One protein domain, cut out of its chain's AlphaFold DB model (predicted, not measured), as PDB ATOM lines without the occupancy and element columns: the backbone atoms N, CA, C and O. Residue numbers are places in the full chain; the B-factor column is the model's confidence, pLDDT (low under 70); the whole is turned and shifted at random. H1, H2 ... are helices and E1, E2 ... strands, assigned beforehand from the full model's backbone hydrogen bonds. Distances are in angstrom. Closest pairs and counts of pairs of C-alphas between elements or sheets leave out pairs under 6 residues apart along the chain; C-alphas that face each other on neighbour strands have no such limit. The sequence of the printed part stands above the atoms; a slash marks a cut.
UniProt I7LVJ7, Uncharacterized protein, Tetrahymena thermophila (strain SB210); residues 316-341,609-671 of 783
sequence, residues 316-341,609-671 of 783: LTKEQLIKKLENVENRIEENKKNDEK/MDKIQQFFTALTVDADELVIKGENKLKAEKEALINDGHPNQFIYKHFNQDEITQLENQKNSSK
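Overview. This is residues 316 to 341 and 609 to 671 of the 783 residues of an uncharacterized protein of Tetrahymena thermophila (strain SB210) (UniProt I7LVJ7). H3 lies side by side with residues 318 to 329 of the long helix H1, and two arms stick out, residues 330 to 341 of H1 and 661 to 671 of H4. The printed part has 89 residues with four named helices and one named strand, in the order H1, H2, H3, E1, H4, mostly helix. It is loose, with a radius of gyration of the C-alphas of 15.6 A, and spans 52 by 30 by 24 A.

Arrangement. H1, residues 318 to 341, touches H3, residues 633 to 643, with residues 318 to 329 alone, at a shallow tilt of 26 degrees, opposite ways; their closest C-alphas, Ile 322 and Lys 638, are 6.1 A apart. H2, residues 623 to 629, is close but not clearly touching H3, about perpendicular at 75 degrees; the closest C-alphas, Leu 626 and Lys 633, are 6.7 A apart. E1, residues 651 to 654, pairs with no named strand, but residues 316 to 317 pair antiparallel with its residues 651 to 652. H4, residues 657 to 671, is apart from H1, H2 and H3. In H1, H2, H3 and H4 every O i to N i+4 pair is within hydrogen-bond range.

Along the chain. H1 begins at C-alpha 318 (196.001, 163.642, 122.343) and measures 34.5 A from first to last C-alpha. H4, 21.3 A, ends at C-alpha 671 (190.280, 179.786, 93.597).

Size, cuts and confidence. Residues 342 to 608 are not printed; C-alphas 341 and 609 are 47.6 A apart. Residues 609 to 631 and 654 to 671 have pLDDT under 70.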
ATOM      1  N   LEU A 316     197.406 159.964 115.790       79.69
ATOM      2  CA  LEU A 316     197.966 160.013 117.139       79.69
ATOM      3  C   LEU A 316     196.899 160.473 118.125       79.69
ATOM      4  O   LEU A 316     196.162 161.419 117.847       79.69
ATOM      5  N   THR A 317     196.824 159.837 119.293       85.25
ATOM      6  CA  THR A 317     195.945 160.328 120.364       85.25
ATOM      7  C   THR A 317     196.488 161.627 120.966       85.25
ATOM      8  O   THR A 317     197.696 161.881 120.924       85.25
ATOM      9  N   LYS A 318     195.619 162.436 121.581       83.12
ATOM     10  CA  LYS A 318     196.001 163.642 122.343       83.12
ATOM     11  C   LYS A 318     197.142 163.367 123.339       83.12
ATOM     12  O   LYS A 318     198.120 164.108 123.358       83.12
ATOM     13  N   GLU A 319     197.094 162.255 124.077       83.12
ATOM     14  CA  GLU A 319     198.196 161.821 124.961       83.12
ATOM     15  C   GLU A 319     199.508 161.527 124.219       83.12
ATOM     16  O   GLU A 319     200.577 161.958 124.654       83.12
ATOM     17  N   GLN A 320     199.456 160.816 123.088       84.94
ATOM     18  CA  GLN A 320     200.647 160.529 122.279       84.94
ATOM     19  C   GLN A 320     201.250 161.806 121.683       84.94
ATOM     20  O   GLN A 320     202.471 161.907 121.563       84.94
ATOM     21  N   LEU A 321     200.410 162.781 121.329       81.81
ATOM     22  CA  LEU A 321     200.825 164.065 120.779       81.81
ATOM     23  C   LEU A 321     201.480 164.955 121.848       81.81
ATOM     24  O   LEU A 321     202.592 165.432 121.632       81.81
ATOM     25  N   ILE A 322     200.863 165.077 123.030       84.69
ATOM     26  CA  ILE A 322     201.446 165.764 124.199       84.69
ATOM     27  C   ILE A 322     202.791 165.124 124.577       84.69
ATOM     28  O   ILE A 322     203.787 165.828 124.738       84.69
ATOM     29  N   LYS A 323     202.869 163.786 124.615       86.81
ATOM     30  CA  LYS A 323     204.115 163.056 124.899       86.81
ATOM     31  C   LYS A 323     205.176 163.223 123.802       86.81
ATOM     32  O   LYS A 323     206.369 163.198 124.099       86.81
ATOM     33  N   LYS A 324     204.789 163.410 122.533       81.81
ATOM     34  CA  LYS A 324     205.727 163.763 121.451       81.81
ATOM     35  C   LYS A 324     206.258 165.191 121.607       81.81
ATOM     36  O   LYS A 324     207.467 165.364 121.488       81.81
ATOM     37  N   LEU A 325     205.409 166.173 121.928       84.19
ATOM     38  CA  LEU A 325     205.835 167.553 122.209       84.19
ATOM     39  C   LEU A 325     206.805 167.609 123.397       84.19
ATOM     40  O   LEU A 325     207.878 168.191 123.287       84.19
ATOM     41  N   GLU A 326     206.487 166.915 124.487       86.25
ATOM     42  CA  GLU A 326     207.332 166.819 125.683       86.25
ATOM     43  C   GLU A 326     208.681 166.131 125.408       86.25
ATOM     44  O   GLU A 326     209.725 166.591 125.860       86.25
ATOM     45  N   ASN A 327     208.705 165.082 124.578       85.69
ATOM     46  CA  ASN A 327     209.958 164.476 124.113       85.69
ATOM     47  C   ASN A 327     210.793 165.410 123.213       85.69
ATOM     48  O   ASN A 327     212.012 165.252 123.147       85.69
ATOM     49  N   VAL A 328     210.178 166.360 122.501       80.00
ATOM     50  CA  VAL A 328     210.903 167.388 121.730       80.00
ATOM     51  C   VAL A 328     211.432 168.482 122.660       80.00
ATOM     52  O   VAL A 328     212.597 168.851 122.546       80.00
ATOM     53  N   GLU A 329     210.622 168.936 123.616       82.56
ATOM     54  CA  GLU A 329     210.984 169.904 124.659       82.56
ATOM     55  C   GLU A 329     212.192 169.417 125.482       82.56
ATOM     56  O   GLU A 329     213.228 170.086 125.508       82.56
ATOM     57  N   ASN A 330     212.131 168.187 126.006       87.75
ATOM     58  CA  ASN A 330     213.234 167.539 126.724       87.75
ATOM     59  C   ASN A 330     214.516 167.435 125.879       87.75
ATOM     60  O   ASN A 330     215.611 167.666 126.387       87.75
ATOM     61  N   ARG A 331     214.409 167.128 124.577       81.56
ATOM     62  CA  ARG A 331     215.573 167.053 123.669       81.56
ATOM     63  C   ARG A 331     216.167 168.422 123.340       81.56
ATOM     64  O   ARG A 331     217.370 168.513 123.114       81.56
ATOM     65  N   ILE A 332     215.360 169.482 123.309       79.62
ATOM     66  CA  ILE A 332     215.855 170.858 123.158       79.62
ATOM     67  C   ILE A 332     216.610 171.281 124.423       79.62
ATOM     68  O   ILE A 332     217.670 171.897 124.321       79.62
ATOM     69  N   GLU A 333     216.114 170.924 125.608       86.75
ATOM     70  CA  GLU A 333     216.800 171.205 126.873       86.75
ATOM     71  C   GLU A 333     218.083 170.370 127.045       86.75
ATOM     72  O   GLU A 333     219.108 170.894 127.483       86.75
ATOM     73  N   GLU A 334     218.070 169.094 126.643       86.56
ATOM     74  CA  GLU A 334     219.267 168.248 126.602       86.56
ATOM     75  C   GLU A 334     220.319 168.812 125.634       86.56
ATOM     76  O   GLU A 334     221.492 168.903 125.997       86.56
ATOM     77  N   ASN A 335     219.905 169.254 124.439       82.75
ATOM     78  CA  ASN A 335     220.794 169.924 123.493       82.75
ATOM     79  C   ASN A 335     221.405 171.190 124.106       82.75
ATOM     80  O   ASN A 335     222.625 171.284 124.124       82.75
ATOM     81  N   LYS A 336     220.612 172.090 124.711       82.81
ATOM     82  CA  LYS A 336     221.139 173.284 125.407       82.81
ATOM     83  C   LYS A 336     222.190 172.924 126.459       82.81
ATOM     84  O   LYS A 336     223.290 173.464 126.432       82.81
ATOM     85  N   LYS A 337     221.901 171.948 127.326       87.06
ATOM     86  CA  LYS A 337     222.838 171.470 128.363       87.06
ATOM     87  C   LYS A 337     224.081 170.792 127.786       87.06
ATOM     88  O   LYS A 337     225.101 170.703 128.468       87.06
ATOM     89  N   ASN A 338     224.015 170.262 126.567       84.44
ATOM     90  CA  ASN A 338     225.168 169.710 125.862       84.44
ATOM     91  C   ASN A 338     225.968 170.801 125.141       84.44
ATOM     92  O   ASN A 338     227.193 170.762 125.205       84.44
ATOM     93  N   ASP A 339     225.310 171.800 124.551       75.88
ATOM     94  CA  ASP A 339     225.935 172.983 123.957       75.88
ATOM     95  C   ASP A 339     226.675 173.802 125.025       75.88
ATOM     96  O   ASP A 339     227.827 174.167 124.811       75.88
ATOM     97  N   GLU A 340     226.088 173.983 126.213       79.19
ATOM     98  CA  GLU A 340     226.734 174.560 127.402       79.19
ATOM     99  C   GLU A 340     227.994 173.773 127.796       79.19
ATOM    100  O   GLU A 340     229.081 174.344 127.867       79.19
ATOM    101  N   LYS A 341     227.902 172.443 127.953       83.12
ATOM    102  CA  LYS A 341     229.059 171.572 128.264       83.12
ATOM    103  C   LYS A 341     230.105 171.521 127.148       83.12
ATOM    104  O   LYS A 341     231.254 171.159 127.406       83.12
ATOM    105  N   MET A 609     186.064 159.811 109.241       42.28
ATOM    106  CA  MET A 609     187.002 160.774 108.643       42.28
ATOM    107  C   MET A 609     186.639 162.217 109.003       42.28
ATOM    108  O   MET A 609     187.522 162.993 109.361       42.28
ATOM    109  N   ASP A 610     185.348 162.553 109.005       45.03
ATOM    110  CA  ASP A 610     184.853 163.917 109.262       45.03
ATOM    111  C   ASP A 610     185.131 164.424 110.693       45.03
ATOM    112  O   ASP A 610     184.961 165.605 110.983       45.03
ATOM    113  N   LYS A 611     185.578 163.542 111.598       49.19
ATOM    114  CA  LYS A 611     185.982 163.886 112.972       49.19
ATOM    115  C   LYS A 611     187.480 164.173 113.126       49.19
ATOM    116  O   LYS A 611     187.910 164.533 114.217       49.19
ATOM    117  N   ILE A 612     188.283 164.004 112.074       52.88
ATOM    118  CA  ILE A 612     189.744 164.149 112.131       52.88
ATOM    119  C   ILE A 612     190.122 165.603 111.826       52.88
ATOM    120  O   ILE A 612     190.369 165.989 110.682       52.88
ATOM    121  N   GLN A 613     190.152 166.428 112.871       57.00
ATOM    122  CA  GLN A 613     190.374 167.867 112.745       57.00
ATOM    123  C   GLN A 613     191.847 168.217 112.466       57.00
ATOM    124  O   GLN A 613     192.773 167.670 113.069       57.00
ATOM    125  N   GLN A 614     192.072 169.162 111.545       57.69
ATOM    126  CA  GLN A 614     193.403 169.702 111.250       57.69
ATOM    127  C   GLN A 614     193.748 170.784 112.283       57.69
ATOM    128  O   GLN A 614     193.159 171.861 112.259       57.69
ATOM    129  N   PHE A 615     194.666 170.492 113.208       55.75
ATOM    130  CA  PHE A 615     194.949 171.379 114.349       55.75
ATOM    131  C   PHE A 615     196.156 172.304 114.103       55.75
ATOM    132  O   PHE A 615     196.055 173.520 114.247       55.75
ATOM    133  N   PHE A 616     197.281 171.758 113.628       54.28
ATOM    134  CA  PHE A 616     198.527 172.516 113.414       54.28
ATOM    135  C   PHE A 616     198.474 173.543 112.267       54.28
ATOM    136  O   PHE A 616     199.297 174.450 112.230       54.28
ATOM    137  N   THR A 617     197.501 173.442 111.357       49.88
ATOM    138  CA  THR A 617     197.214 174.472 110.338       49.88
ATOM    139  C   THR A 617     196.287 175.584 110.837       49.88
ATOM    140  O   THR A 617     196.144 176.591 110.152       49.88
ATOM    141  N   ALA A 618     195.663 175.419 112.010       41.44
ATOM    142  CA  ALA A 618     194.856 176.445 112.674       41.44
ATOM    143  C   ALA A 618     195.627 177.146 113.809       41.44
ATOM    144  O   ALA A 618     195.415 178.330 114.050       41.44
ATOM    145  N   LEU A 619     196.574 176.454 114.458       48.69
ATOM    146  CA  LEU A 619     197.530 177.035 115.413       48.69
ATOM    147  C   LEU A 619     198.741 177.693 114.724       48.69
ATOM    148  O   LEU A 619     199.892 177.564 115.155       48.69
ATOM    149  N   THR A 620     198.484 178.485 113.682       49.22
ATOM    150  CA  THR A 620     199.414 179.536 113.252       49.22
ATOM    151  C   THR A 620     199.329 180.706 114.233       49.22
ATOM    152  O   THR A 620     198.866 181.786 113.884       49.22
ATOM    153  N   VAL A 621     199.740 180.471 115.485       54.59
ATOM    154  CA  VAL A 621     200.026 181.557 116.429       54.59
ATOM    155  C   VAL A 621     201.185 182.346 115.832       54.59
ATOM    156  O   VAL A 621     202.238 181.760 115.547       54.59
ATOM    157  N   ASP A 622     200.974 183.639 115.589       58.31
ATOM    158  CA  ASP A 622     201.977 184.482 114.951       58.31
ATOM    159  C   ASP A 622     203.256 184.516 115.795       58.31
ATOM    160  O   ASP A 622     203.219 184.589 117.027       58.31
ATOM    161  N   ALA A 623     204.407 184.456 115.119       52.75
ATOM    162  CA  ALA A 623     205.708 184.446 115.787       52.75
ATOM    163  C   ALA A 623     205.880 185.676 116.695       52.75
ATOM    164  O   ALA A 623     206.416 185.559 117.795       52.75
ATOM    165  N   ASP A 624     205.341 186.817 116.268       44.16
ATOM    166  CA  ASP A 624     205.352 188.072 117.014       44.16
ATOM    167  C   ASP A 624     204.539 187.980 118.320       44.16
ATOM    168  O   ASP A 624     204.975 188.504 119.342       44.16
ATOM    169  N   GLU A 625     203.405 187.266 118.346       57.66
ATOM    170  CA  GLU A 625     202.610 187.090 119.572       57.66
ATOM    171  C   GLU A 625     203.342 186.198 120.591       57.66
ATOM    172  O   GLU A 625     203.364 186.502 121.787       57.66
ATOM    173  N   LEU A 626     203.999 185.133 120.120       50.22
ATOM    174  CA  LEU A 626     204.834 184.263 120.957       50.22
ATOM    175  C   LEU A 626     206.055 185.013 121.514       50.22
ATOM    176  O   LEU A 626     206.373 184.877 122.696       50.22
ATOM    177  N   VAL A 627     206.697 185.854 120.695       44.88
ATOM    178  CA  VAL A 627     207.808 186.729 121.113       44.88
ATOM    179  C   VAL A 627     207.348 187.761 122.147       44.88
ATOM    180  O   VAL A 627     208.033 187.945 123.151       44.88
ATOM    181  N   ILE A 628     206.177 188.384 121.966       50.72
ATOM    182  CA  ILE A 628     205.608 189.355 122.919       50.72
ATOM    183  C   ILE A 628     205.299 188.712 124.280       50.72
ATOM    184  O   ILE A 628     205.490 189.357 125.312       50.72
ATOM    185  N   LYS A 629     204.848 187.451 124.306       55.41
ATOM    186  CA  LYS A 629     204.596 186.704 125.553       55.41
ATOM    187  C   LYS A 629     205.857 186.072 126.160       55.41
ATOM    188  O   LYS A 629     205.841 185.698 127.328       55.41
ATOM    189  N   GLY A 630     206.938 185.943 125.387       55.94
ATOM    190  CA  GLY A 630     208.132 185.183 125.774       55.94
ATOM    191  C   GLY A 630     207.901 183.665 125.826       55.94
ATOM    192  O   GLY A 630     208.647 182.946 126.491       55.94
ATOM    193  N   GLU A 631     206.859 183.166 125.158       69.62
ATOM    194  CA  GLU A 631     206.404 181.780 125.268       69.62
ATOM    195  C   GLU A 631     206.984 180.891 124.162       69.62
ATOM    196  O   GLU A 631     206.951 181.210 122.973       69.62
ATOM    197  N   ASN A 632     207.493 179.719 124.549       75.94
ATOM    198  CA  ASN A 632     207.919 178.695 123.599       75.94
ATOM    199  C   ASN A 632     206.704 178.203 122.794       75.94
ATOM    200  O   ASN A 632     205.731 177.734 123.388       75.94
ATOM    201  N   LYS A 633     206.791 178.216 121.456       76.75
ATOM    202  CA  LYS A 633     205.746 177.687 120.562       76.75
ATOM    203  C   LYS A 633     205.268 176.289 120.974       76.75
ATOM    204  O   LYS A 633     204.068 176.047 121.006       76.75
ATOM    205  N   LEU A 634     206.187 175.401 121.362       76.06
ATOM    206  CA  LEU A 634     205.853 174.036 121.793       76.06
ATOM    207  C   LEU A 634     205.026 174.009 123.090       76.06
ATOM    208  O   LEU A 634     204.162 173.151 123.238       76.06
ATOM    209  N   LYS A 635     205.254 174.959 124.006       79.25
ATOM    210  CA  LYS A 635     204.481 175.113 125.249       79.25
ATOM    211  C   LYS A 635     203.088 175.671 124.955       79.25
ATOM    212  O   LYS A 635     202.111 175.126 125.456       79.25
ATOM    213  N   ALA A 636     202.987 176.670 124.078       77.38
ATOM    214  CA  ALA A 636     201.703 177.196 123.611       77.38
ATOM    215  C   ALA A 636     200.871 176.127 122.870       77.38
ATOM    216  O   ALA A 636     199.677 176.000 123.120       77.38
ATOM    217  N   GLU A 637     201.492 175.296 122.024       76.81
ATOM    218  CA  GLU A 637     200.834 174.151 121.373       76.81
ATOM    219  C   GLU A 637     200.411 173.068 122.381       76.81
ATOM    220  O   GLU A 637     199.299 172.547 122.287       76.81
ATOM    221  N   LYS A 638     201.254 172.753 123.377       82.50
ATOM    222  CA  LYS A 638     200.949 171.807 124.468       82.50
ATOM    223  C   LYS A 638     199.760 172.286 125.307       82.50
ATOM    224  O   LYS A 638     198.859 171.503 125.585       82.50
ATOM    225  N   GLU A 639     199.717 173.569 125.662       82.38
ATOM    226  CA  GLU A 639     198.617 174.171 126.425       82.38
ATOM    227  C   GLU A 639     197.338 174.319 125.593       82.38
ATOM    228  O   GLU A 639     196.256 174.022 126.098       82.38
ATOM    229  N   ALA A 640     197.435 174.677 124.310       82.62
ATOM    230  CA  ALA A 640     196.288 174.684 123.401       82.62
ATOM    231  C   ALA A 640     195.684 173.278 123.236       82.62
ATOM    232  O   ALA A 640     194.466 173.134 123.297       82.62
ATOM    233  N   LEU A 641     196.515 172.236 123.108       81.88
ATOM    234  CA  LEU A 641     196.067 170.838 123.082       81.88
ATOM    235  C   LEU A 641     195.486 170.366 124.417       81.88
ATOM    236  O   LEU A 641     194.583 169.541 124.420       81.88
ATOM    237  N   ILE A 642     195.965 170.853 125.565       84.44
ATOM    238  CA  ILE A 642     195.345 170.540 126.863       84.44
ATOM    239  C   ILE A 642     193.947 171.172 126.938       84.44
ATOM    240  O   ILE A 642     192.980 170.473 127.254       84.44
ATOM    241  N   ASN A 643     193.844 172.455 126.580       84.81
ATOM    242  CA  ASN A 643     192.660 173.302 126.745       84.81
ATOM    243  C   ASN A 643     191.610 173.188 125.619       84.81
ATOM    244  O   ASN A 643     190.569 173.835 125.701       84.81
ATOM    245  N   ASP A 644     191.838 172.363 124.593       82.94
ATOM    246  CA  ASP A 644     190.935 172.183 123.440       82.94
ATOM    247  C   ASP A 644     189.556 171.565 123.769       82.94
ATOM    248  O   ASP A 644     188.684 171.494 122.904       82.94
ATOM    249  N   GLY A 645     189.342 171.104 125.006       83.62
ATOM    250  CA  GLY A 645     188.103 170.459 125.453       83.62
ATOM    251  C   GLY A 645     187.892 169.030 124.933       83.62
ATOM    252  O   GLY A 645     186.915 168.383 125.315       83.62
ATOM    253  N   HIS A 646     188.795 168.498 124.105       85.00
ATOM    254  CA  HIS A 646     188.714 167.136 123.585       85.00
ATOM    255  C   HIS A 646     189.283 166.112 124.589       85.00
ATOM    256  O   HIS A 646     190.259 166.394 125.294       85.00
ATOM    257  N   PRO A 647     188.711 164.893 124.667       82.88
ATOM    258  CA  PRO A 647     189.205 163.847 125.560       82.88
ATOM    259  C   PRO A 647     190.565 163.307 125.101       82.88
ATOM    260  O   PRO A 647     190.878 163.293 123.913       82.88
ATOM    261  N   ASN A 648     191.346 162.759 126.031       81.50
ATOM    262  CA  ASN A 648     192.696 162.225 125.787       81.50
ATOM    263  C   ASN A 648     192.802 161.153 124.678       81.50
ATOM    264  O   ASN A 648     193.867 160.967 124.088       81.50
ATOM    265  N   GLN A 649     191.697 160.463 124.384       80.25
ATOM    266  CA  GLN A 649     191.586 159.445 123.333       80.25
ATOM    267  C   GLN A 649     191.290 160.030 121.939       80.25
ATOM    268  O   GLN A 649     191.265 159.285 120.962       80.25
ATOM    269  N   PHE A 650     191.043 161.341 121.824       78.31
ATOM    270  CA  PHE A 650     190.754 161.997 120.549       78.31
ATOM    271  C   PHE A 650     191.964 161.921 119.609       78.31
ATOM    272  O   PHE A 650     193.111 162.045 120.049       78.31
ATOM    273  N   ILE A 651     191.700 161.680 118.322       78.50
ATOM    274  CA  ILE A 651     192.716 161.344 117.322       78.50
ATOM    275  C   ILE A 651     193.009 162.560 116.446       78.50
ATOM    276  O   ILE A 651     192.176 162.985 115.646       78.50
ATOM    277  N   TYR A 652     194.237 163.056 116.541       77.62
ATOM    278  CA  TYR A 652     194.784 164.072 115.655       77.62
ATOM    279  C   TYR A 652     195.550 163.407 114.510       77.62
ATOM    280  O   TYR A 652     196.368 162.509 114.727       77.62
ATOM    281  N   LYS A 653     195.321 163.859 113.271       72.19
ATOM    282  CA  LYS A 653     196.177 163.488 112.137       72.19
ATOM    283  C   LYS A 653     197.387 164.419 112.106       72.19
ATOM    284  O   LYS A 653     197.239 165.624 111.913       72.19
ATOM    285  N   HIS A 654     198.584 163.849 112.223       61.19
ATOM    286  CA  HIS A 654     199.819 164.579 111.964       61.19
ATOM    287  C   HIS A 654     200.017 164.733 110.448       61.19
ATOM    288  O   HIS A 654     200.357 163.772 109.754       61.19
ATOM    289  N   PHE A 655     199.792 165.936 109.923       57.19
ATOM    290  CA  PHE A 655     200.109 166.268 108.534       57.19
ATOM    291  C   PHE A 655     201.611 166.530 108.409       57.19
ATOM    292  O   PHE A 655     202.177 167.280 109.202       57.19
ATOM    293  N   ASN A 656     202.262 165.942 107.403       57.09
ATOM    294  CA  ASN A 656     203.596 166.400 107.020       57.09
ATOM    295  C   ASN A 656     203.494 167.782 106.365       57.09
ATOM    296  O   ASN A 656     202.489 168.107 105.732       57.09
ATOM    297  N   GLN A 657     204.555 168.576 106.477       54.41
ATOM    298  CA  GLN A 657     204.593 169.935 105.932       54.41
ATOM    299  C   GLN A 657     204.357 169.944 104.405       54.41
ATOM    300  O   GLN A 657     203.629 170.795 103.900       54.41
ATOM    301  N   ASP A 658     204.821 168.903 103.703       58.81
ATOM    302  CA  ASP A 658     204.528 168.659 102.283       58.81
ATOM    303  C   ASP A 658     203.031 168.437 101.983       58.81
ATOM    304  O   ASP A 658     202.567 168.817 100.908       58.81
ATOM    305  N   GLU A 659     202.260 167.822 102.897       61.97
ATOM    306  CA  GLU A 659     200.802 167.670 102.740       61.97
ATOM    307  C   GLU A 659     200.094 169.021 102.914       61.97
ATOM    308  O   GLU A 659     199.147 169.307 102.182       61.97
ATOM    309  N   ILE A 660     200.565 169.870 103.836       58.56
ATOM    310  CA  ILE A 660     200.024 171.222 104.049       58.56
ATOM    311  C   ILE A 660     200.243 172.064 102.789       58.56
ATOM    312  O   ILE A 660     199.276 172.564 102.216       58.56
ATOM    313  N   THR A 661     201.476 172.124 102.279       65.31
ATOM    314  CA  THR A 661     201.794 172.852 101.041       65.31
ATOM    315  C   THR A 661     201.036 172.296  99.826       65.31
ATOM    316  O   THR A 661     200.614 173.061  98.961       65.31
ATOM    317  N   GLN A 662     200.787 170.982  99.748       67.94
ATOM    318  CA  GLN A 662     199.928 170.406  98.704       67.94
ATOM    319  C   GLN A 662     198.455 170.818  98.851       67.94
ATOM    320  O   GLN A 662     197.833 171.174  97.850       67.94
ATOM    321  N   LEU A 663     197.899 170.828 100.065       65.19
ATOM    322  CA  LEU A 663     196.521 171.260 100.332       65.19
ATOM    323  C   LEU A 663     196.320 172.763 100.084       65.19
ATOM    324  O   LEU A 663     195.278 173.167  99.567       65.19
ATOM    325  N   GLU A 664     197.310 173.594 100.403       65.56
ATOM    326  CA  GLU A 664     197.310 175.028 100.093       65.56
ATOM    327  C   GLU A 664     197.388 175.273  98.585       65.56
ATOM    328  O   GLU A 664     196.566 176.011  98.039       65.56
ATOM    329  N   ASN A 665     198.298 174.592  97.881       69.44
ATOM    330  CA  ASN A 665     198.385 174.666  96.422       69.44
ATOM    331  C   ASN A 665     197.093 174.181  95.742       69.44
ATOM    332  O   ASN A 665     196.639 174.811  94.786       69.44
ATOM    333  N   GLN A 666     196.443 173.133  96.262       68.31
ATOM    334  CA  GLN A 666     195.125 172.698  95.788       68.31
ATOM    335  C   GLN A 666     194.053 173.774  96.027       68.31
ATOM    336  O   GLN A 666     193.407 174.187  95.063       68.31
ATOM    337  N   LYS A 667     193.911 174.306  97.253       69.56
ATOM    338  CA  LYS A 667     192.969 175.405  97.566       69.56
ATOM    339  C   LYS A 667     193.184 176.633  96.673       69.56
ATOM    340  O   LYS A 667     192.213 177.226  96.201       69.56
ATOM    341  N   ASN A 668     194.437 176.994  96.408       65.56
ATOM    342  CA  ASN A 668     194.787 178.117  95.540       65.56
ATOM    343  C   ASN A 668     194.461 177.821  94.063       65.56
ATOM    344  O   ASN A 668     193.931 178.693  93.376       65.56
ATOM    345  N   SER A 669     194.674 176.587  93.591       65.62
ATOM    346  CA  SER A 669     194.281 176.168  92.236       65.62
ATOM    347  C   SER A 669     192.759 176.170  92.020       65.62
ATOM    348  O   SER A 669     192.304 176.518  90.930       65.62
ATOM    349  N   SER A 670     191.966 175.869  93.057       61.19
ATOM    350  CA  SER A 670     190.501 175.974  93.010       61.19
ATOM    351  C   SER A 670     190.043 177.427  92.874       61.19
ATOM    352  O   SER A 670     189.283 177.742  91.962       61.19
ATOM    353  N   LYS A 671     190.584 178.343  93.693       60.19
ATOM    354  CA  LYS A 671     190.280 179.786  93.597       60.19
ATOM    355  C   LYS A 671     190.655 180.381  92.232       60.19
ATOM    356  O   LYS A 671     189.942 181.233  91.710       60.19
TER     357      LYS A 671